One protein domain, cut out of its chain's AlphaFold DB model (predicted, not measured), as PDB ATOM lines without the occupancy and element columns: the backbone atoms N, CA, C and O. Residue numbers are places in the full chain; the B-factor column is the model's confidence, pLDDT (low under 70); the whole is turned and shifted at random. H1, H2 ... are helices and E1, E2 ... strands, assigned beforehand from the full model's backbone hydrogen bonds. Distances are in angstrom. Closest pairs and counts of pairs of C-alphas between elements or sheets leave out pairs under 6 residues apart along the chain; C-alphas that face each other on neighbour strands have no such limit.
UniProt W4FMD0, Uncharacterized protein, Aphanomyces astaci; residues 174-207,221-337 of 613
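Overview. This is residues 174 to 207 and 221 to 337 of the 613 residues of an uncharacterized protein of Aphanomyces astaci (UniProt W4FMD0). Two separate lobes sit at the two ends of a stretched link, residues 271 to 288: one lobe is a small two-stranded ribbon of E1 and E2 with H4 and H6 packed on it and H5 packed on H6, and the other is a triangle of three crossed helices, H1, H2 and H3. Residues 277 to 284 of the link stand free between the lobes, and residues 198 to 205 stick out from the lobe that holds the ribbon. The printed part has 151 residues with six named helices and two named strands, in the order E1, H1, H2, H3, H4, H5, H6, E2, and the sheet, order E1 - E2, is antiparallel. The class is mostly helix, with under half of the residues in named elements. The whole is extended, with a radius of gyration of the C-alphas of 27.8 A and spans of 87 by 30 by 22 A.

Arrangement. The sheet consists of E1, residues 178 to 181, and E2, residues 330 to 333, antiparallel neighbours at 143 degrees between their directions. N 180 and O 331 are 2.9 A apart and N 331 and O 180 are 2.8 A apart, both within hydrogen-bond range. H4, residues 289 to 297, comes closest to E1 at the C-alphas of Thr 181 and Thr 293, 5.9 A apart. H6, residues 318 to 327, comes closest to E2 at the C-alphas of Asn 324 and Leu 330, 5.6 A apart. H4 and H6 are close but not clearly touching, at a steep tilt of 68 degrees, only just short of about perpendicular, and run opposite ways; their closest C-alphas, of Pro 289 and Asn 324, are 7.1 A apart. H5, residues 307 to 313, touches H6 at a steep tilt of 59 degrees, opposite ways, with the C-alphas of Ala 311 and Met 318 closest at 5.8 A. In the other lobe, H1, residues 222 to 233, and H3, residues 257 to 270, touch and are about perpendicular at 87 degrees, with the C-alphas of Val 229 and Trp 264 closest at 6.4 A. H2, residues 245 to 252, touches H3 at a steep tilt of 57 degrees, opposite ways, and the closest C-alphas, of Ala 250 and Arg 257, are 5.0 A apart; H3 touches H2 with residues 257 to 261 alone. H1 touches H2 with residues 228 to 232 alone, at a steep tilt of 49 degrees, opposite ways, the C-alphas of Tyr 231 and Gly 249 being closest at 6.7 A. H1, H2 and H3 are each apart from H4, H5, H6 and E2. In H1, H2, H3, H4, H5 and H6 every O i to N i+4 pair is within hydrogen-bond range.

Along the chain. E1 begins at C-alpha 178, (153.962, 181.883, 197.604), and is 9.9 A long from first to last C-alpha; E2 measures 9.6 A and ends at C-alpha 333, (155.265, 177.636, 194.462). H3, the longest helix, measures 19.9 A and begins at C-alpha 257, (208.933, 172.497, 201.941). H1 measures 16.5 A, H6 14.4 A, H4 12.1 A, H2 10.2 A and H5 10.0 A.

Size, cuts and confidence. The two C-alphas farthest apart are those of Phe 196 and His 243, 87.9 A, while the first and last printed C-alphas, of Asp 174 and Leu 337, are 5.2 A apart. Residues 208 to 220 are not printed, and C-alphas 207 and 221 are 42.2 A apart across the cut. The links H1 to H2 and H3 to H4 are long, with 11 and 18 residues. The mean pLDDT of the printed part is 75.8, and it is under 70 in residues 192 to 207, 221 to 222, 239 and 270 to 285.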
ATOM      1  N   ASP A 174     143.575 185.149 190.806       75.25
ATOM      2  CA  ASP A 174     143.441 183.745 190.352       75.25
ATOM      3  C   ASP A 174     144.715 182.932 190.620       75.25
ATOM      4  O   ASP A 174     144.667 181.911 191.304       75.25
ATOM      5  N   ARG A 175     145.872 183.462 190.209       81.50
ATOM      6  CA  ARG A 175     147.183 182.896 190.517       81.50
ATOM      7  C   ARG A 175     147.995 183.795 191.453       81.50
ATOM      8  O   ARG A 175     148.460 184.857 191.034       81.50
ATOM      9  N   ARG A 176     148.275 183.317 192.670       82.00
ATOM     10  CA  ARG A 176     149.315 183.880 193.553       82.00
ATOM     11  C   ARG A 176     150.650 183.159 193.341       82.00
ATOM     12  O   ARG A 176     150.710 182.064 192.779       82.00
ATOM     13  N   LYS A 177     151.738 183.780 193.788       86.94
ATOM     14  CA  LYS A 177     152.999 183.097 194.112       86.94
ATOM     15  C   LYS A 177     153.111 183.084 195.630       86.94
ATOM     16  O   LYS A 177     152.674 184.046 196.250       86.94
ATOM     17  N   VAL A 178     153.682 182.020 196.173       86.69
ATOM     18  CA  VAL A 178     153.962 181.883 197.604       86.69
ATOM     19  C   VAL A 178     155.352 181.269 197.727       86.69
ATOM     20  O   VAL A 178     155.688 180.359 196.956       86.69
ATOM     21  N   TYR A 179     156.174 181.775 198.641       88.56
ATOM     22  CA  TYR A 179     157.395 181.092 199.059       88.56
ATOM     23  C   TYR A 179     157.071 180.226 200.270       88.56
ATOM     24  O   TYR A 179     156.554 180.705 201.274       88.56
ATOM     25  N   LEU A 180     157.352 178.941 200.132       89.06
ATOM     26  CA  LEU A 180     157.130 177.918 201.137       89.06
ATOM     27  C   LEU A 180     158.481 177.383 201.595       89.06
ATOM     28  O   LEU A 180     159.482 177.492 200.881       89.06
ATOM     29  N   THR A 181     158.507 176.779 202.767       88.06
ATOM     30  CA  THR A 181     159.651 175.996 203.228       88.06
ATOM     31  C   THR A 181     159.687 174.622 202.555       88.06
ATOM     32  O   THR A 181     158.705 174.167 201.958       88.06
ATOM     33  N   LYS A 182     160.848 173.961 202.560       84.81
ATOM     34  CA  LYS A 182     161.022 172.663 201.894       84.81
ATOM     35  C   LYS A 182     160.077 171.606 202.490       84.81
ATOM     36  O   LYS A 182     160.207 171.244 203.650       84.81
ATOM     37  N   GLY A 183     159.173 171.076 201.661       79.19
ATOM     38  CA  GLY A 183     158.188 170.050 202.046       79.19
ATOM     39  C   GLY A 183     156.814 170.594 202.458       79.19
ATOM     40  O   GLY A 183     155.848 169.837 202.499       79.19
ATOM     41  N   GLU A 184     156.688 171.901 202.687       83.75
ATOM     42  CA  GLU A 184     155.447 172.528 203.141       83.75
ATOM     43  C   GLU A 184     154.321 172.465 202.085       83.75
ATOM     44  O   GLU A 184     154.527 172.666 200.878       83.75
ATOM     45  N   ARG A 185     153.092 172.188 202.546       80.62
ATOM     46  CA  ARG A 185     151.884 172.184 201.709       80.62
ATOM     47  C   ARG A 185     151.399 173.621 201.462       80.62
ATOM     48  O   ARG A 185     151.500 174.495 202.317       80.62
ATOM     49  N   ILE A 186     150.878 173.879 200.263       82.38
ATOM     50  CA  ILE A 186     150.331 175.196 199.905       82.38
ATOM     51  C   ILE A 186     148.875 175.283 200.369       82.38
ATOM     52  O   ILE A 186     148.137 174.334 200.139       82.38
ATOM     53  N   GLY A 187     148.451 176.392 200.977       77.50
ATOM     54  CA  GLY A 187     147.089 176.530 201.509       77.50
ATOM     55  C   GLY A 187     145.982 176.325 200.462       77.50
ATOM     56  O   GLY A 187     146.136 176.682 199.282       77.50
ATOM     57  N   ARG A 188     144.844 175.754 200.888       79.50
ATOM     58  CA  ARG A 188     143.648 175.567 200.045       79.50
ATOM     59  C   ARG A 188     143.080 176.935 199.671       79.50
ATOM     60  O   ARG A 188     142.735 177.737 200.527       79.50
ATOM     61  N   ARG A 189     142.994 177.203 198.367       84.69
ATOM     62  CA  ARG A 189     142.444 178.443 197.803       84.69
ATOM     63  C   ARG A 189     141.353 178.096 196.801       84.69
ATOM     64  O   ARG A 189     141.646 177.712 195.667       84.69
ATOM     65  N   ALA A 190     140.107 178.218 197.240       79.12
ATOM     66  CA  ALA A 190     138.922 177.877 196.468       79.12
ATOM     67  C   ALA A 190     137.900 179.021 196.485       79.12
ATOM     68  O   ALA A 190     137.892 179.844 197.398       79.12
ATOM     69  N   CYS A 191     137.038 179.080 195.473       74.81
ATOM     70  CA  CYS A 191     135.901 180.001 195.419       74.81
ATOM     71  C   CYS A 191     134.752 179.370 194.621       74.81
ATOM     72  O   CYS A 191     135.018 178.611 193.688       74.81
ATOM     73  N   LYS A 192     133.493 179.729 194.924       67.06
ATOM     74  CA  LYS A 192     132.317 179.226 194.180       67.06
ATOM     75  C   LYS A 192     132.410 179.518 192.674       67.06
ATOM     76  O   LYS A 192     132.069 178.673 191.863       67.06
ATOM     77  N   SER A 193     132.919 180.689 192.279       65.00
ATOM     78  CA  SER A 193     133.250 180.983 190.879       65.00
ATOM     79  C   SER A 193     134.210 182.166 190.757       65.00
ATOM     80  O   SER A 193     134.128 183.142 191.501       65.00
ATOM     81  N   LYS A 194     135.094 182.112 189.752       60.97
ATOM     82  CA  LYS A 194     136.092 183.159 189.458       60.97
ATOM     83  C   LYS A 194     135.477 184.478 188.977       60.97
ATOM     84  O   LYS A 194     136.185 185.479 188.908       60.97
ATOM     85  N   ARG A 195     134.179 184.485 188.647       50.53
ATOM     86  CA  ARG A 195     133.413 185.697 188.306       50.53
ATOM     87  C   ARG A 195     133.055 186.526 189.550       50.53
ATOM     88  O   ARG A 195     132.893 187.733 189.427       50.53
ATOM     89  N   PHE A 196     132.999 185.894 190.726       53.12
ATOM     90  CA  PHE A 196     132.580 186.490 192.001       53.12
ATOM     91  C   PHE A 196     133.723 186.552 193.026       53.12
ATOM     92  O   PHE A 196     133.520 186.319 194.214       53.12
ATOM     93  N   ILE A 197     134.947 186.859 192.581       53.66
ATOM     94  CA  ILE A 197     135.989 187.286 193.523       53.66
ATOM     95  C   ILE A 197     135.542 188.655 194.073       53.66
ATOM     96  O   ILE A 197     135.342 189.560 193.256       53.66
ATOM     97  N   PRO A 198     135.379 188.835 195.402       46.19
ATOM     98  CA  PRO A 198     134.968 190.116 195.974       46.19
ATOM     99  C   PRO A 198     135.940 191.238 195.608       46.19
ATOM    100  O   PRO A 198     137.074 190.983 195.192       46.19
ATOM    101  N   LYS A 199     135.525 192.492 195.790       39.22
ATOM    102  CA  LYS A 199     136.381 193.655 195.542       39.22
ATOM    103  C   LYS A 199     136.614 194.439 196.829       39.22
ATOM    104  O   LYS A 199     135.683 194.606 197.606       39.22
ATOM    105  N   GLY A 200     137.846 194.891 197.057       37.69
ATOM    106  CA  GLY A 200     138.235 195.543 198.310       37.69
ATOM    107  C   GLY A 200     139.620 196.190 198.257       37.69
ATOM    108  O   GLY A 200     140.526 195.704 197.579       37.69
ATOM    109  N   THR A 201     139.762 197.305 198.967       29.25
ATOM    110  CA  THR A 201     140.895 198.240 198.933       29.25
ATOM    111  C   THR A 201     141.846 198.059 200.119       29.25
ATOM    112  O   THR A 201     141.421 198.130 201.267       29.25
ATOM    113  N   LYS A 202     143.153 197.921 199.849       28.67
ATOM    114  CA  LYS A 202     144.251 198.287 200.769       28.67
ATOM    115  C   LYS A 202     145.490 198.712 199.971       28.67
ATOM    116  O   LYS A 202     145.798 198.108 198.943       28.67
ATOM    117  N   CYS A 203     146.210 199.708 200.484       25.91
ATOM    118  CA  CYS A 203     147.499 200.186 199.975       25.91
ATOM    119  C   CYS A 203     148.603 199.964 201.023       25.91
ATOM    120  O   CYS A 203     148.317 199.921 202.215       25.91
ATOM    121  N   ALA A 204     149.855 199.840 200.573       27.44
ATOM    122  CA  ALA A 204     151.054 199.859 201.412       27.44
ATOM    123  C   ALA A 204     152.273 200.273 200.564       27.44
ATOM    124  O   ALA A 204     152.358 199.899 199.391       27.44
ATOM    125  N   ILE A 205     153.206 201.029 201.152       27.19
ATOM    126  CA  ILE A 205     154.415 201.561 200.501       27.19
ATOM    127  C   ILE A 205     155.600 201.352 201.451       27.19
ATOM    128  O   ILE A 205     155.526 201.805 202.584       27.19
ATOM    129  N   PHE A 206     156.679 200.709 200.988       26.59
ATOM    130  CA  PHE A 206     157.987 200.653 201.664       26.59
ATOM    131  C   PHE A 206     159.109 200.310 200.661       26.59
ATOM    132  O   PHE A 206     158.878 199.644 199.648       26.59
ATOM    133  N   GLU A 207     160.336 200.719 200.985       25.62
ATOM    134  CA  GLU A 207     161.598 200.390 200.295       25.62
ATOM    135  C   GLU A 207     162.644 199.978 201.382       25.62
ATOM    136  O   GLU A 207     162.221 199.355 202.352       25.62
ATOM    137  N   THR A 221     194.762 174.475 194.658       63.09
ATOM    138  CA  THR A 221     193.655 173.644 194.194       63.09
ATOM    139  C   THR A 221     193.807 172.199 194.683       63.09
ATOM    140  O   THR A 221     194.820 171.817 195.273       63.09
ATOM    141  N   THR A 222     192.777 171.375 194.487       68.88
ATOM    142  CA  THR A 222     192.901 169.927 194.722       68.88
ATOM    143  C   THR A 222     193.931 169.325 193.768       68.88
ATOM    144  O   THR A 222     194.756 168.522 194.195       68.88
ATOM    145  N   ASP A 223     193.931 169.777 192.516       70.06
ATOM    146  CA  ASP A 223     194.767 169.252 191.441       70.06
ATOM    147  C   ASP A 223     196.255 169.490 191.756       70.06
ATOM    148  O   ASP A 223     197.015 168.520 191.802       70.06
ATOM    149  N   ASP A 224     196.632 170.716 192.154       71.25
ATOM    150  CA  ASP A 224     197.995 171.075 192.601       71.25
ATOM    151  C   ASP A 224     198.486 170.151 193.739       71.25
ATOM    152  O   ASP A 224     199.665 169.810 193.837       71.25
ATOM    153  N   LYS A 225     197.585 169.730 194.639       76.38
ATOM    154  CA  LYS A 225     197.926 168.819 195.744       76.38
ATOM    155  C   LYS A 225     198.052 167.372 195.283       76.38
ATOM    156  O   LYS A 225     198.880 166.649 195.834       76.38
ATOM    157  N   THR A 226     197.269 166.935 194.294       80.06
ATOM    158  CA  THR A 226     197.461 165.610 193.684       80.06
ATOM    159  C   THR A 226     198.758 165.540 192.885       80.06
ATOM    160  O   THR A 226     199.405 164.498 192.894       80.06
ATOM    161  N   GLU A 227     199.196 166.644 192.275       80.38
ATOM    162  CA  GLU A 227     200.503 166.749 191.617       80.38
ATOM    163  C   GLU A 227     201.654 166.625 192.631       80.38
ATOM    164  O   GLU A 227     202.579 165.845 192.414       80.38
ATOM    165  N   VAL A 228     201.545 167.279 193.797       79.88
ATOM    166  CA  VAL A 228     202.476 167.085 194.930       79.88
ATOM    167  C   VAL A 228     202.530 165.631 195.404       79.88
ATOM    168  O   VAL A 228     203.613 165.135 195.709       79.88
ATOM    169  N   VAL A 229     201.384 164.948 195.488       83.06
ATOM    170  CA  VAL A 229     201.327 163.538 195.905       83.06
ATOM    171  C   VAL A 229     201.981 162.637 194.855       83.06
ATOM    172  O   VAL A 229     202.899 161.899 195.209       83.06
ATOM    173  N   LYS A 230     201.609 162.759 193.573       85.19
ATOM    174  CA  LYS A 230     202.201 161.989 192.464       85.19
ATOM    175  C   LYS A 230     203.717 162.159 192.400       85.19
ATOM    176  O   LYS A 230     204.436 161.178 192.524       85.19
ATOM    177  N   TYR A 231     204.205 163.402 192.377       84.19
ATOM    178  CA  TYR A 231     205.639 163.715 192.327       84.19
ATOM    179  C   TYR A 231     206.459 162.998 193.419       84.19
ATOM    180  O   TYR A 231     207.635 162.681 193.213       84.19
ATOM    181  N   LEU A 232     205.865 162.773 194.595       84.19
ATOM    182  CA  LEU A 232     206.498 162.063 195.705       84.19
ATOM    183  C   LEU A 232     206.306 160.538 195.622       84.19
ATOM    184  O   LEU A 232     207.255 159.822 195.932       84.19
ATOM    185  N   GLN A 233     205.152 160.044 195.158       84.69
ATOM    186  CA  GLN A 233     204.927 158.619 194.864       84.69
ATOM    187  C   GLN A 233     205.894 158.102 193.790       84.69
ATOM    188  O   GLN A 233     206.551 157.090 194.015       84.69
ATOM    189  N   ASP A 234     206.082 158.854 192.700       83.50
ATOM    190  CA  ASP A 234     207.015 158.563 191.593       83.50
ATOM    191  C   ASP A 234     208.491 158.480 192.043       83.50
ATOM    192  O   ASP A 234     209.383 158.159 191.258       83.50
ATOM    193  N   ARG A 235     208.774 158.839 193.302       80.94
ATOM    194  CA  ARG A 235     210.102 158.845 193.929       80.94
ATOM    195  C   ARG A 235     210.164 157.985 195.191       80.94
ATOM    196  O   ARG A 235     211.139 158.095 195.930       80.94
ATOM    197  N   MET A 236     209.157 157.157 195.468       80.50
ATOM    198  CA  MET A 236     209.233 156.144 196.521       80.50
ATOM    199  C   MET A 236     210.014 154.919 196.040       80.50
ATOM    200  O   MET A 236     209.837 154.459 194.917       80.50
ATOM    201  N   SER A 237     210.822 154.337 196.922       70.00
ATOM    202  CA  SER A 237     211.453 153.031 196.717       70.00
ATOM    203  C   SER A 237     211.355 152.205 197.999       70.00
ATOM    204  O   SER A 237     211.460 152.739 199.104       70.00
ATOM    205  N   LEU A 238     211.075 150.901 197.867       73.00
ATOM    206  CA  LEU A 238     210.894 149.970 198.998       73.00
ATOM    207  C   LEU A 238     209.931 150.506 200.088       73.00
ATOM    208  O   LEU A 238     210.203 150.433 201.285       73.00
ATOM    209  N   GLY A 239     208.820 151.123 199.661       69.94
ATOM    210  CA  GLY A 239     207.805 151.712 200.547       69.94
ATOM    211  C   GLY A 239     208.234 152.983 201.298       69.94
ATOM    212  O   GLY A 239     207.447 153.522 202.075       69.94
ATOM    213  N   LYS A 240     209.452 153.493 201.080       75.75
ATOM    214  CA  LYS A 240     210.010 154.665 201.768       75.75
ATOM    215  C   LYS A 240     210.289 155.799 200.782       75.75
ATOM    216  O   LYS A 240     210.482 155.590 199.588       75.75
ATOM    217  N   LEU A 241     210.296 157.029 201.295       82.00
ATOM    218  CA  LEU A 241     210.630 158.222 200.520       82.00
ATOM    219  C   LEU A 241     212.112 158.588 200.769       82.00
ATOM    220  O   LEU A 241     212.459 158.848 201.924       82.00
ATOM    221  N   PRO A 242     212.982 158.637 199.741       83.12
ATOM    222  CA  PRO A 242     214.404 158.937 199.898       83.12
ATOM    223  C   PRO A 242     214.691 160.285 200.568       83.12
ATOM    224  O   PRO A 242     213.936 161.261 200.445       83.12
ATOM    225  N   HIS A 243     215.827 160.356 201.267       78.06
ATOM    226  CA  HIS A 243     216.257 161.585 201.922       78.06
ATOM    227  C   HIS A 243     216.451 162.709 200.893       78.06
ATOM    228  O   HIS A 243     217.159 162.564 199.902       78.06
ATOM    229  N   GLY A 244     215.804 163.852 201.133       80.88
ATOM    230  CA  GLY A 244     215.830 165.002 200.228       80.88
ATOM    231  C   GLY A 244     214.651 165.102 199.253       80.88
ATOM    232  O   GLY A 244     214.374 166.217 198.811       80.88
ATOM    233  N   SER A 245     213.867 164.047 198.995       82.25
ATOM    234  CA  SER A 245     212.763 164.091 198.008       82.25
ATOM    235  C   SER A 245     211.705 165.171 198.296       82.25
ATOM    236  O   SER A 245     211.221 165.824 197.376       82.25
ATOM    237  N   ILE A 246     211.419 165.472 199.571       84.25
ATOM    238  CA  ILE A 246     210.530 166.588 199.967       84.25
ATOM    239  C   ILE A 246     211.145 167.965 199.625       84.25
ATOM    240  O   ILE A 246     210.422 168.907 199.304       84.25
ATOM    241  N   LYS A 247     212.479 168.106 199.674       84.19
ATOM    242  CA  LYS A 247     213.201 169.323 199.248       84.19
ATOM    243  C   LYS A 247     213.211 169.439 197.716       84.19
ATOM    244  O   LYS A 247     213.041 170.543 197.209       84.19
ATOM    245  N   ALA A 248     213.338 168.319 197.000       80.88
ATOM    246  CA  ALA A 248     213.237 168.271 195.540       80.88
ATOM    247  C   ALA A 248     211.829 168.649 195.046       80.88
ATOM    248  O   ALA A 248     211.704 169.544 194.217       80.88
ATOM    249  N   GLY A 249     210.765 168.070 195.620       78.94
ATOM    250  CA  GLY A 249     209.378 168.410 195.265       78.94
ATOM    251  C   GLY A 249     208.990 169.849 195.601       78.94
ATOM    252  O   GLY A 249     208.286 170.494 194.831       78.94
ATOM    253  N   ALA A 250     209.521 170.397 196.699       78.44
ATOM    254  CA  ALA A 250     209.396 171.818 197.016       78.44
ATOM    255  C   ALA A 250     210.020 172.719 195.932       78.44
ATOM    256  O   ALA A 250     209.405 173.701 195.522       78.44
ATOM    257  N   ALA A 251     211.210 172.368 195.435       73.31
ATOM    258  CA  ALA A 251     211.871 173.114 194.366       73.31
ATOM    259  C   ALA A 251     211.157 172.959 193.011       73.31
ATOM    260  O   ALA A 251     210.875 173.959 192.356       73.31
ATOM    261  N   ALA A 252     210.826 171.727 192.612       73.19
ATOM    262  CA  ALA A 252     210.253 171.421 191.301       73.19
ATOM    263  C   ALA A 252     208.838 171.987 191.108       73.19
ATOM    264  O   ALA A 252     208.540 172.531 190.049       73.19
ATOM    265  N   LEU A 253     207.990 171.915 192.139       72.69
ATOM    266  CA  LEU A 253     206.618 172.437 192.096       72.69
ATOM    267  C   LEU A 253     206.526 173.903 192.564       72.69
ATOM    268  O   LEU A 253     205.438 174.471 192.615       72.69
ATOM    269  N   ASN A 254     207.661 174.535 192.899       73.00
ATOM    270  CA  ASN A 254     207.748 175.914 193.397       73.00
ATOM    271  C   ASN A 254     206.867 176.163 194.646       73.00
ATOM    272  O   ASN A 254     206.130 177.149 194.745       73.00
ATOM    273  N   LEU A 255     206.938 175.238 195.610       75.81
ATOM    274  CA  LEU A 255     206.157 175.229 196.850       75.81
ATOM    275  C   LEU A 255     207.056 175.248 198.088       75.81
ATOM    276  O   LEU A 255     208.187 174.770 198.091       75.81
ATOM    277  N   ASN A 256     206.533 175.745 199.211       79.94
ATOM    278  CA  ASN A 256     207.262 175.686 200.476       79.94
ATOM    279  C   ASN A 256     207.419 174.224 200.950       79.94
ATOM    280  O   ASN A 256     206.440 173.476 201.000       79.94
ATOM    281  N   ARG A 257     208.628 173.833 201.384       79.44
ATOM    282  CA  ARG A 257     208.933 172.497 201.941       79.44
ATOM    283  C   ARG A 257     207.972 172.073 203.061       79.44
ATOM    284  O   ARG A 257     207.638 170.893 203.147       79.44
ATOM    285  N   LYS A 258     207.489 173.010 203.891       79.56
ATOM    286  CA  LYS A 258     206.472 172.732 204.924       79.56
ATOM    287  C   LYS A 258     205.111 172.366 204.316       79.56
ATOM    288  O   LYS A 258     204.470 171.450 204.816       79.56
ATOM    289  N   THR A 259     204.701 173.010 203.221       77.19
ATOM    290  CA  THR A 259     203.462 172.690 202.490       77.19
ATOM    291  C   THR A 259     203.536 171.301 201.862       77.19
ATOM    292  O   THR A 259     202.638 170.492 202.075       77.19
ATOM    293  N   VAL A 260     204.634 170.993 201.162       78.88
ATOM    294  CA  VAL A 260     204.871 169.674 200.545       78.88
ATOM    295  C   VAL A 260     204.896 168.570 201.607       78.88
ATOM    296  O   VAL A 260     204.203 167.566 201.474       78.88
ATOM    297  N   SER A 261     205.612 168.785 202.718       84.75
ATOM    298  CA  SER A 261     205.635 167.826 203.830       84.75
ATOM    299  C   SER A 261     204.276 167.658 204.521       84.75
ATOM    300  O   SER A 261     204.001 166.569 205.019       84.75
ATOM    301  N   GLY A 262     203.450 168.708 204.584       81.38
ATOM    302  CA  GLY A 262     202.097 168.646 205.137       81.38
ATOM    303  C   GLY A 262     201.145 167.848 204.249       81.38
ATOM    304  O   GLY A 262     200.497 166.929 204.735       81.38
ATOM    305  N   ILE A 263     201.133 168.131 202.940       81.06
ATOM    306  CA  ILE A 263     200.340 167.383 201.947       81.06
ATOM    307  C   ILE A 263     200.709 165.893 201.971       81.06
ATOM    308  O   ILE A 263     199.817 165.050 201.951       81.06
ATOM    309  N   TRP A 264     202.003 165.569 202.067       84.94
ATOM    310  CA  TRP A 264     202.473 164.184 202.124       84.94
ATOM    311  C   TRP A 264     202.040 163.449 203.399       84.94
ATOM    312  O   TRP A 264     201.565 162.320 203.323       84.94
ATOM    313  N   LYS A 265     202.139 164.094 204.572       84.12
ATOM    314  CA  LYS A 265     201.637 163.519 205.833       84.12
ATOM    315  C   LYS A 265     200.120 163.334 205.822       84.12
ATOM    316  O   LYS A 265     199.635 162.327 206.321       84.12
ATOM    317  N   ASP A 266     199.380 164.282 205.254       78.19
ATOM    318  CA  ASP A 266     197.923 164.184 205.143       78.19
ATOM    319  C   ASP A 266     197.515 163.026 204.222       78.19
ATOM    320  O   ASP A 266     196.670 162.218 204.603       78.19
ATOM    321  N   PHE A 267     198.191 162.879 203.077       81.38
ATOM    322  CA  PHE A 267     198.000 161.753 202.162       81.38
ATOM    323  C   PHE A 267     198.284 160.396 202.825       81.38
ATOM    324  O   PHE A 267     197.433 159.513 202.762       81.38
ATOM    325  N   LEU A 268     199.422 160.241 203.514       79.19
ATOM    326  CA  LEU A 268     199.771 158.992 204.210       79.19
ATOM    327  C   LEU A 268     198.777 158.612 205.324       79.19
ATOM    328  O   LEU A 268     198.631 157.433 205.621       79.19
ATOM    329  N   THR A 269     198.093 159.588 205.929       76.56
ATOM    330  CA  THR A 269     197.124 159.353 207.015       76.56
ATOM    331  C   THR A 269     195.682 159.168 206.515       76.56
ATOM    332  O   THR A 269     194.868 158.580 207.220       76.56
ATOM    333  N   GLN A 270     195.321 159.705 205.341       69.38
ATOM    334  CA  GLN A 270     193.919 159.809 204.882       69.38
ATOM    335  C   GLN A 270     193.686 159.340 203.432       69.38
ATOM    336  O   GLN A 270     192.626 159.604 202.860       69.38
ATOM    337  N   GLY A 271     194.689 158.728 202.789       66.19
ATOM    338  CA  GLY A 271     194.673 158.320 201.373       66.19
ATOM    339  C   GLY A 271     194.508 159.477 200.374       66.19
ATOM    340  O   GLY A 271     194.398 159.264 199.170       66.19
ATOM    341  N   SER A 272     194.439 160.715 200.863       63.25
ATOM    342  CA  SER A 272     194.036 161.906 200.119       63.25
ATOM    343  C   SER A 272     194.436 163.172 200.890       63.25
ATOM    344  O   SER A 272     194.700 163.122 202.088       63.25
ATOM    345  N   SER A 273     194.483 164.327 200.220       61.09
ATOM    346  CA  SER A 273     194.831 165.624 200.836       61.09
ATOM    347  C   SER A 273     193.735 166.702 200.661       61.09
ATOM    348  O   SER A 273     194.003 167.821 200.195       61.09
ATOM    349  N   PRO A 274     192.466 166.401 201.023       60.22
ATOM    350  CA  PRO A 274     191.342 167.321 200.857       60.22
ATOM    351  C   PRO A 274     191.542 168.613 201.659       60.22
ATOM    352  O   PRO A 274     192.294 168.677 202.635       60.22
ATOM    353  N   SER A 275     190.858 169.692 201.268       61.97
ATOM    354  CA  SER A 275     190.962 170.937 202.030       61.97
ATOM    355  C   SER A 275     190.234 170.810 203.373       61.97
ATOM    356  O   SER A 275     189.013 170.948 203.433       61.97
ATOM    357  N   LYS A 276     191.002 170.658 204.467       61.69
ATOM    358  CA  LYS A 276     190.579 170.679 205.894       61.69
ATOM    359  C   LYS A 276     189.803 171.941 206.333       61.69
ATOM    360  O   LYS A 276     189.514 172.136 207.510       61.69
ATOM    361  N   LYS A 277     189.513 172.824 205.381       52.16
ATOM    362  CA  LYS A 277     188.796 174.090 205.483       52.16
ATOM    363  C   LYS A 277     187.349 174.016 204.986       52.16
ATOM    364  O   LYS A 277     186.563 174.891 205.346       52.16
ATOM    365  N   ALA A 278     186.969 172.991 204.219       47.97
ATOM    366  CA  ALA A 278     185.565 172.738 203.894       47.97
ATOM    367  C   ALA A 278     184.744 172.625 205.196       47.97
ATOM    368  O   ALA A 278     185.172 171.976 206.148       47.97
ATOM    369  N   GLY A 279     183.630 173.356 205.288       53.75
ATOM    370  CA  GLY A 279     182.824 173.489 206.513       53.75
ATOM    371  C   GLY A 279     183.459 174.299 207.660       53.75
ATOM    372  O   GLY A 279     182.727 174.825 208.492       53.75
ATOM    373  N   ARG A 280     184.791 174.456 207.705       54.22
ATOM    374  CA  ARG A 280     185.518 175.126 208.806       54.22
ATOM    375  C   ARG A 280     185.883 176.594 208.552       54.22
ATOM    376  O   ARG A 280     186.163 177.300 209.517       54.22
ATOM    377  N   VAL A 281     185.883 177.079 207.306       49.47
ATOM    378  CA  VAL A 281     186.088 178.512 207.000       49.47
ATOM    379  C   VAL A 281     185.041 179.084 206.051       49.47
ATOM    380  O   VAL A 281     184.437 178.393 205.234       49.47
ATOM    381  N   GLY A 282     184.861 180.395 206.176       55.59
ATOM    382  CA  GLY A 282     183.802 181.185 205.567       55.59
ATOM    383  C   GLY A 282     183.275 182.177 206.602       55.59
ATOM    384  O   GLY A 282     183.598 182.083 207.788       55.59
ATOM    385  N   ARG A 283     182.442 183.136 206.188       57.72
ATOM    386  CA  ARG A 283     181.651 183.900 207.162       57.72
ATOM    387  C   ARG A 283     180.630 182.934 207.766       57.72
ATOM    388  O   ARG A 283     179.814 182.411 207.006       57.72
ATOM    389  N   LYS A 284     180.661 182.714 209.091       62.09
ATOM    390  CA  LYS A 284     179.610 181.960 209.802       62.09
ATOM    391  C   LYS A 284     178.240 182.468 209.338       62.09
ATOM    392  O   LYS A 284     178.035 183.681 209.227       62.09
ATOM    393  N   LEU A 285     177.327 181.554 209.012       63.50
ATOM    394  CA  LEU A 285     175.977 181.927 208.602       63.50
ATOM    395  C   LEU A 285     175.305 182.677 209.761       63.50
ATOM    396  O   LEU A 285     175.192 182.129 210.849       63.50
ATOM    397  N   ARG A 286     174.872 183.928 209.530       73.81
ATOM    398  CA  ARG A 286     174.139 184.725 210.540       73.81
ATOM    399  C   ARG A 286     172.820 184.054 210.950       73.81
ATOM    400  O   ARG A 286     172.358 184.262 212.059       73.81
ATOM    401  N   TYR A 287     172.255 183.267 210.039       80.38
ATOM    402  CA  TYR A 287     171.019 182.514 210.195       80.38
ATOM    403  C   TYR A 287     171.228 181.154 209.525       80.38
ATOM    404  O   TYR A 287     171.681 181.118 208.373       80.38
ATOM    405  N   THR A 288     170.950 180.057 210.226       84.94
ATOM    406  CA  THR A 288     171.042 178.701 209.661       84.94
ATOM    407  C   THR A 288     169.833 178.407 208.755       84.94
ATOM    408  O   THR A 288     168.841 179.143 208.817       84.94
ATOM    409  N   PRO A 289     169.876 177.381 207.882       85.44
ATOM    410  CA  PRO A 289     168.719 177.001 207.066       85.44
ATOM    411  C   PRO A 289     167.471 176.685 207.907       85.44
ATOM    412  O   PRO A 289     166.362 177.004 207.492       85.44
ATOM    413  N   GLU A 290     167.658 176.124 209.100       87.00
ATOM    414  CA  GLU A 290     166.605 175.707 210.033       87.00
ATOM    415  C   GLU A 290     165.955 176.929 210.688       87.00
ATOM    416  O   GLU A 290     164.739 177.069 210.665       87.00
ATOM    417  N   HIS A 291     166.755 177.891 211.154       87.12
ATOM    418  CA  HIS A 291     166.237 179.144 211.707       87.12
ATOM    419  C   HIS A 291     165.546 180.020 210.640       87.12
ATOM    420  O   HIS A 291     164.528 180.649 210.911       87.12
ATOM    421  N   VAL A 292     166.033 180.020 209.389       88.00
ATOM    422  CA  VAL A 292     165.309 180.648 208.260       88.00
ATOM    423  C   VAL A 292     164.029 179.880 207.906       88.00
ATOM    424  O   VAL A 292     163.078 180.484 207.418       88.00
ATOM    425  N   THR A 293     163.987 178.568 208.142       91.00
ATOM    426  CA  THR A 293     162.783 177.745 207.957       91.00
ATOM    427  C   THR A 293     161.732 178.099 209.008       91.00
ATOM    428  O   THR A 293     160.606 178.406 208.627       91.00
ATOM    429  N   GLN A 294     162.116 178.175 210.286       91.44
ATOM    430  CA  GLN A 294     161.252 178.600 211.389       91.44
ATOM    431  C   GLN A 294     160.646 179.994 211.139       91.44
ATOM    432  O   GLN A 294     159.431 180.106 211.003       91.44
ATOM    433  N   LEU A 295     161.485 181.026 210.965       90.00
ATOM    434  CA  LEU A 295     161.025 182.411 210.758       90.00
ATOM    435  C   LEU A 295     160.085 182.570 209.553       90.00
ATOM    436  O   LEU A 295     159.263 183.479 209.519       90.00
ATOM    437  N   VAL A 296     160.219 181.723 208.526       89.56
ATOM    438  CA  VAL A 296     159.311 181.745 207.370       89.56
ATOM    439  C   VAL A 296     158.039 180.937 207.634       89.56
ATOM    440  O   VAL A 296     156.997 181.322 207.117       89.56
ATOM    441  N   GLN A 297     158.084 179.860 208.424       90.25
ATOM    442  CA  GLN A 297     156.900 179.080 208.813       90.25
ATOM    443  C   GLN A 297     155.959 179.851 209.744       90.25
ATOM    444  O   GLN A 297     154.748 179.714 209.596       90.25
ATOM    445  N   GLU A 298     156.501 180.690 210.629       90.00
ATOM    446  CA  GLU A 298     155.741 181.527 211.572       90.00
ATOM    447  C   GLU A 298     154.855 182.584 210.871       90.00
ATOM    448  O   GLU A 298     153.822 182.975 211.411       90.00
ATOM    449  N   LEU A 299     155.196 183.013 209.646       88.12
ATOM    450  CA  LEU A 299     154.402 183.986 208.880       88.12
ATOM    451  C   LEU A 299     153.187 183.357 208.167       88.12
ATOM    452  O   LEU A 299     153.340 182.298 207.550       88.12
ATOM    453  N   PRO A 300     152.027 184.036 208.071       85.75
ATOM    454  CA  PRO A 300     150.927 183.628 207.188       85.75
ATOM    455  C   PRO A 300     151.364 183.504 205.715       85.75
ATOM    456  O   PRO A 300     152.151 184.314 205.221       85.75
ATOM    457  N   GLN A 301     150.841 182.525 204.961       84.62
ATOM    458  CA  GLN A 301     151.232 182.317 203.548       84.62
ATOM    459  C   GLN A 301     150.864 183.512 202.640       84.62
ATOM    460  O   GLN A 301     151.456 183.698 201.572       84.62
ATOM    461  N   GLU A 302     149.932 184.351 203.082       80.62
ATOM    462  CA  GLU A 302     149.485 185.601 202.470       80.62
ATOM    463  C   GLU A 302     150.623 186.623 202.367       80.62
ATOM    464  O   GLU A 302     150.772 187.268 201.325       80.62
ATOM    465  N   GLU A 303     151.445 186.716 203.413       82.94
ATOM    466  CA  GLU A 303     152.587 187.630 203.531       82.94
ATOM    467  C   GLU A 303     153.829 187.090 202.815       82.94
ATOM    468  O   GLU A 303     154.751 187.827 202.486       82.94
ATOM    469  N   ARG A 304     153.845 185.802 202.459       88.69
ATOM    470  CA  ARG A 304     154.956 185.168 201.732       88.69
ATOM    471  C   ARG A 304     154.851 185.345 200.209       88.69
ATOM    472  O   ARG A 304     155.210 184.439 199.450       88.69
ATOM    473  N   SER A 305     154.332 186.480 199.729       84.75
ATOM    474  CA  SER A 305     153.963 186.677 198.314       84.75
ATOM    475  C   SER A 305     155.150 187.073 197.417       84.75
ATOM    476  O   SER A 305     155.336 186.532 196.314       84.75
ATOM    477  N   THR A 306     156.011 187.972 197.900       87.56
ATOM    478  CA  THR A 306     157.300 188.337 197.301       87.56
ATOM    479  C   THR A 306     158.458 188.104 198.276       87.56
ATOM    480  O   THR A 306     158.269 187.865 199.462       87.56
ATOM    481  N   MET A 307     159.694 188.159 197.768       87.75
ATOM    482  CA  MET A 307     160.880 188.075 198.628       87.75
ATOM    483  C   MET A 307     161.060 189.323 199.503       87.75
ATOM    484  O   MET A 307     161.734 189.221 200.520       87.75
ATOM    485  N   ARG A 308     160.489 190.474 199.107       87.25
ATOM    486  CA  ARG A 308     160.540 191.718 199.887       87.25
ATOM    487  C   ARG A 308     159.590 191.640 201.075       87.25
ATOM    488  O   ARG A 308     160.023 191.925 202.176       87.25
ATOM    489  N   ASP A 309     158.366 191.172 200.854       86.94
ATOM    490  CA  ASP A 309     157.350 190.957 201.888       86.94
ATOM    491  C   ASP A 309     157.943 190.126 203.048       86.94
ATOM    492  O   ASP A 309     157.961 190.558 204.196       86.94
ATOM    493  N   ILE A 310     158.574 188.995 202.707       90.25
ATOM    494  CA  ILE A 310     159.266 188.108 203.657       90.25
ATOM    495  C   ILE A 310     160.480 188.800 204.289       90.25
ATOM    496  O   ILE A 310     160.740 188.596 205.470       90.25
ATOM    497  N   ALA A 311     161.238 189.607 203.537       90.50
ATOM    498  CA  ALA A 311     162.386 190.341 204.074       90.50
ATOM    499  C   ALA A 311     161.977 191.369 205.135       90.50
ATOM    500  O   ALA A 311     162.662 191.509 206.143       90.50
ATOM    501  N   THR A 312     160.858 192.060 204.911       90.00
ATOM    502  CA  THR A 312     160.263 193.003 205.859       90.00
ATOM    503  C   THR A 312     159.719 192.264 207.080       90.00
ATOM    504  O   THR A 312     160.106 192.592 208.196       90.00
ATOM    505  N   ALA A 313     158.900 191.227 206.885       88.12
ATOM    506  CA  ALA A 313     158.219 190.526 207.975       88.12
ATOM    507  C   ALA A 313     159.152 189.663 208.856       88.12
ATOM    508  O   ALA A 313     158.961 189.595 210.063       88.12
ATOM    509  N   THR A 314     160.201 189.047 208.291       87.56
ATOM    510  CA  THR A 314     161.199 188.265 209.065       87.56
ATOM    511  C   THR A 314     162.440 189.065 209.488       87.56
ATOM    512  O   THR A 314     163.348 188.516 210.111       87.56
ATOM    513  N   GLY A 315     162.575 190.320 209.046       87.12
ATOM    514  CA  GLY A 315     163.825 191.092 209.143       87.12
ATOM    515  C   GLY A 315     165.020 190.508 208.358       87.12
ATOM    516  O   GLY A 315     166.133 191.044 208.423       87.12
ATOM    517  N   LEU A 316     164.849 189.405 207.616       88.56
ATOM    518  CA  LEU A 316     165.928 188.752 206.874       88.56
ATOM    519  C   LEU A 316     166.276 189.528 205.604       88.56
ATOM    520  O   LEU A 316     165.442 189.772 204.739       88.56
ATOM    521  N   THR A 317     167.562 189.820 205.400       87.50
ATOM    522  CA  THR A 317     167.990 190.551 204.199       87.50
ATOM    523  C   THR A 317     167.612 189.823 202.900       87.50
ATOM    524  O   THR A 317     167.753 188.601 202.784       87.50
ATOM    525  N   MET A 318     167.238 190.580 201.862       88.44
ATOM    526  CA  MET A 318     166.923 190.062 200.516       88.44
ATOM    527  C   MET A 318     167.989 189.094 199.968       88.44
ATOM    528  O   MET A 318     167.667 188.086 199.337       88.44
ATOM    529  N   GLY A 319     169.273 189.351 200.248       83.25
ATOM    530  CA  GLY A 319     170.389 188.471 199.877       83.25
ATOM    531  C   GLY A 319     170.440 187.140 200.645       83.25
ATOM    532  O   GLY A 319     171.058 186.183 200.182       83.25
ATOM    533  N   THR A 320     169.792 187.035 201.802       86.12
ATOM    534  CA  THR A 320     169.652 185.800 202.594       86.12
ATOM    535  C   THR A 320     168.498 184.946 202.082       86.12
ATOM    536  O   THR A 320     168.699 183.758 201.834       86.12
ATOM    537  N   ILE A 321     167.346 185.552 201.791       89.25
ATOM    538  CA  ILE A 321     166.209 184.865 201.152       89.25
ATOM    539  C   ILE A 321     166.598 184.397 199.738       89.25
ATOM    540  O   ILE A 321     166.351 183.253 199.367       89.25
ATOM    541  N   CYS A 322     167.319 185.225 198.970       87.94
ATOM    542  CA  CYS A 322     167.837 184.865 197.641       87.94
ATOM    543  C   CYS A 322     168.816 183.677 197.665       87.94
ATOM    544  O   CYS A 322     168.861 182.904 196.708       87.94
ATOM    545  N   ARG A 323     169.595 183.506 198.744       84.38
ATOM    546  CA  ARG A 323     170.468 182.333 198.925       84.38
ATOM    547  C   ARG A 323     169.662 181.093 199.302       84.38
ATOM    548  O   ARG A 323     169.821 180.078 198.636       84.38
ATOM    549  N   ASN A 324     168.750 181.197 200.268       87.81
ATOM    550  CA  ASN A 324     167.906 180.079 200.708       87.81
ATOM    551  C   ASN A 324     166.953 179.558 199.611       87.81
ATOM    552  O   ASN A 324     166.699 178.360 199.520       87.81
ATOM    553  N   LEU A 325     166.507 180.434 198.705       88.81
ATOM    554  CA  LEU A 325     165.773 180.068 197.488       88.81
ATOM    555  C   LEU A 325     166.645 179.352 196.434       88.81
ATOM    556  O   LEU A 325     166.122 178.638 195.582       88.81
ATOM    557  N   LYS A 326     167.970 179.557 196.451       85.69
ATOM    558  CA  LYS A 326     168.926 178.901 195.536       85.69
ATOM    559  C   LYS A 326     169.469 177.581 196.088       85.69
ATOM    560  O   LYS A 326     169.799 176.714 195.288       85.69
ATOM    561  N   SER A 327     169.561 177.427 197.411       84.50
ATOM    562  CA  SER A 327     169.913 176.160 198.074       84.50
ATOM    563  C   SER A 327     168.740 175.185 198.194       84.50
ATOM    564  O   SER A 327     168.962 174.019 198.498       84.50
ATOM    565  N   GLY A 328     167.502 175.641 197.966       87.19
ATOM    566  CA  GLY A 328     166.301 174.813 198.110       87.19
ATOM    567  C   GLY A 328     165.782 174.695 199.547       87.19
ATOM    568  O   GLY A 328     164.936 173.845 199.807       87.19
ATOM    569  N   THR A 329     166.254 175.545 200.468       88.94
ATOM    570  CA  THR A 329     165.644 175.726 201.800       88.94
ATOM    571  C   THR A 329     164.232 176.306 201.660       88.94
ATOM    572  O   THR A 329     163.297 175.883 202.336       88.94
ATOM    573  N   LEU A 330     164.084 177.265 200.737       89.94
ATOM    574  CA  LEU A 330     162.816 177.883 200.363       89.94
ATOM    575  C   LEU A 330     162.449 177.510 198.925       89.94
ATOM    576  O   LEU A 330     163.274 177.595 198.015       89.94
ATOM    577  N   GLU A 331     161.185 177.174 198.700       89.81
ATOM    578  CA  GLU A 331     160.614 176.869 197.395       89.81
ATOM    579  C   GLU A 331     159.586 177.921 196.979       89.81
ATOM    580  O   GLU A 331     158.629 178.204 197.693       89.81
ATOM    581  N   ARG A 332     159.693 178.448 195.755       89.06
ATOM    582  CA  ARG A 332     158.642 179.314 195.202       89.06
ATOM    583  C   ARG A 332     157.593 178.501 194.449       89.06
ATOM    584  O   ARG A 332     157.800 178.151 193.282       89.06
ATOM    585  N   ARG A 333     156.438 178.282 195.071       85.94
ATOM    586  CA  ARG A 333     155.265 177.636 194.462       85.94
ATOM    587  C   ARG A 333     154.260 178.689 193.952       85.94
ATOM    588  O   ARG A 333     154.488 179.899 194.030       85.94
ATOM    589  N   SER A 334     153.166 178.245 193.332       83.62
ATOM    590  CA  SER A 334     152.079 179.135 192.894       83.62
ATOM    591  C   SER A 334     150.726 178.437 192.975       83.62
ATOM    592  O   SER A 334     150.491 177.504 192.205       83.62
ATOM    593  N   SER A 335     149.846 178.906 193.856       82.00
ATOM    594  CA  SER A 335     148.459 178.445 193.956       82.00
ATOM    595  C   SER A 335     147.595 179.080 192.864       82.00
ATOM    596  O   SER A 335     147.780 180.250 192.510       82.00
ATOM    597  N   ARG A 336     146.634 178.311 192.342       81.44
ATOM    598  CA  ARG A 336     145.488 178.820 191.574       81.44
ATOM    599  C   ARG A 336     144.238 178.766 192.455       81.44
ATOM    600  O   ARG A 336     144.170 177.886 193.307       81.44
ATOM    601  N   LEU A 337     143.257 179.632 192.203       83.12
ATOM    602  CA  LEU A 337     141.887 179.416 192.673       83.12
ATOM    603  C   LEU A 337     141.308 178.176 191.980       83.12
ATOM    604  O   LEU A 337     141.299 178.101 190.743       83.12
TER     605      LEU A 337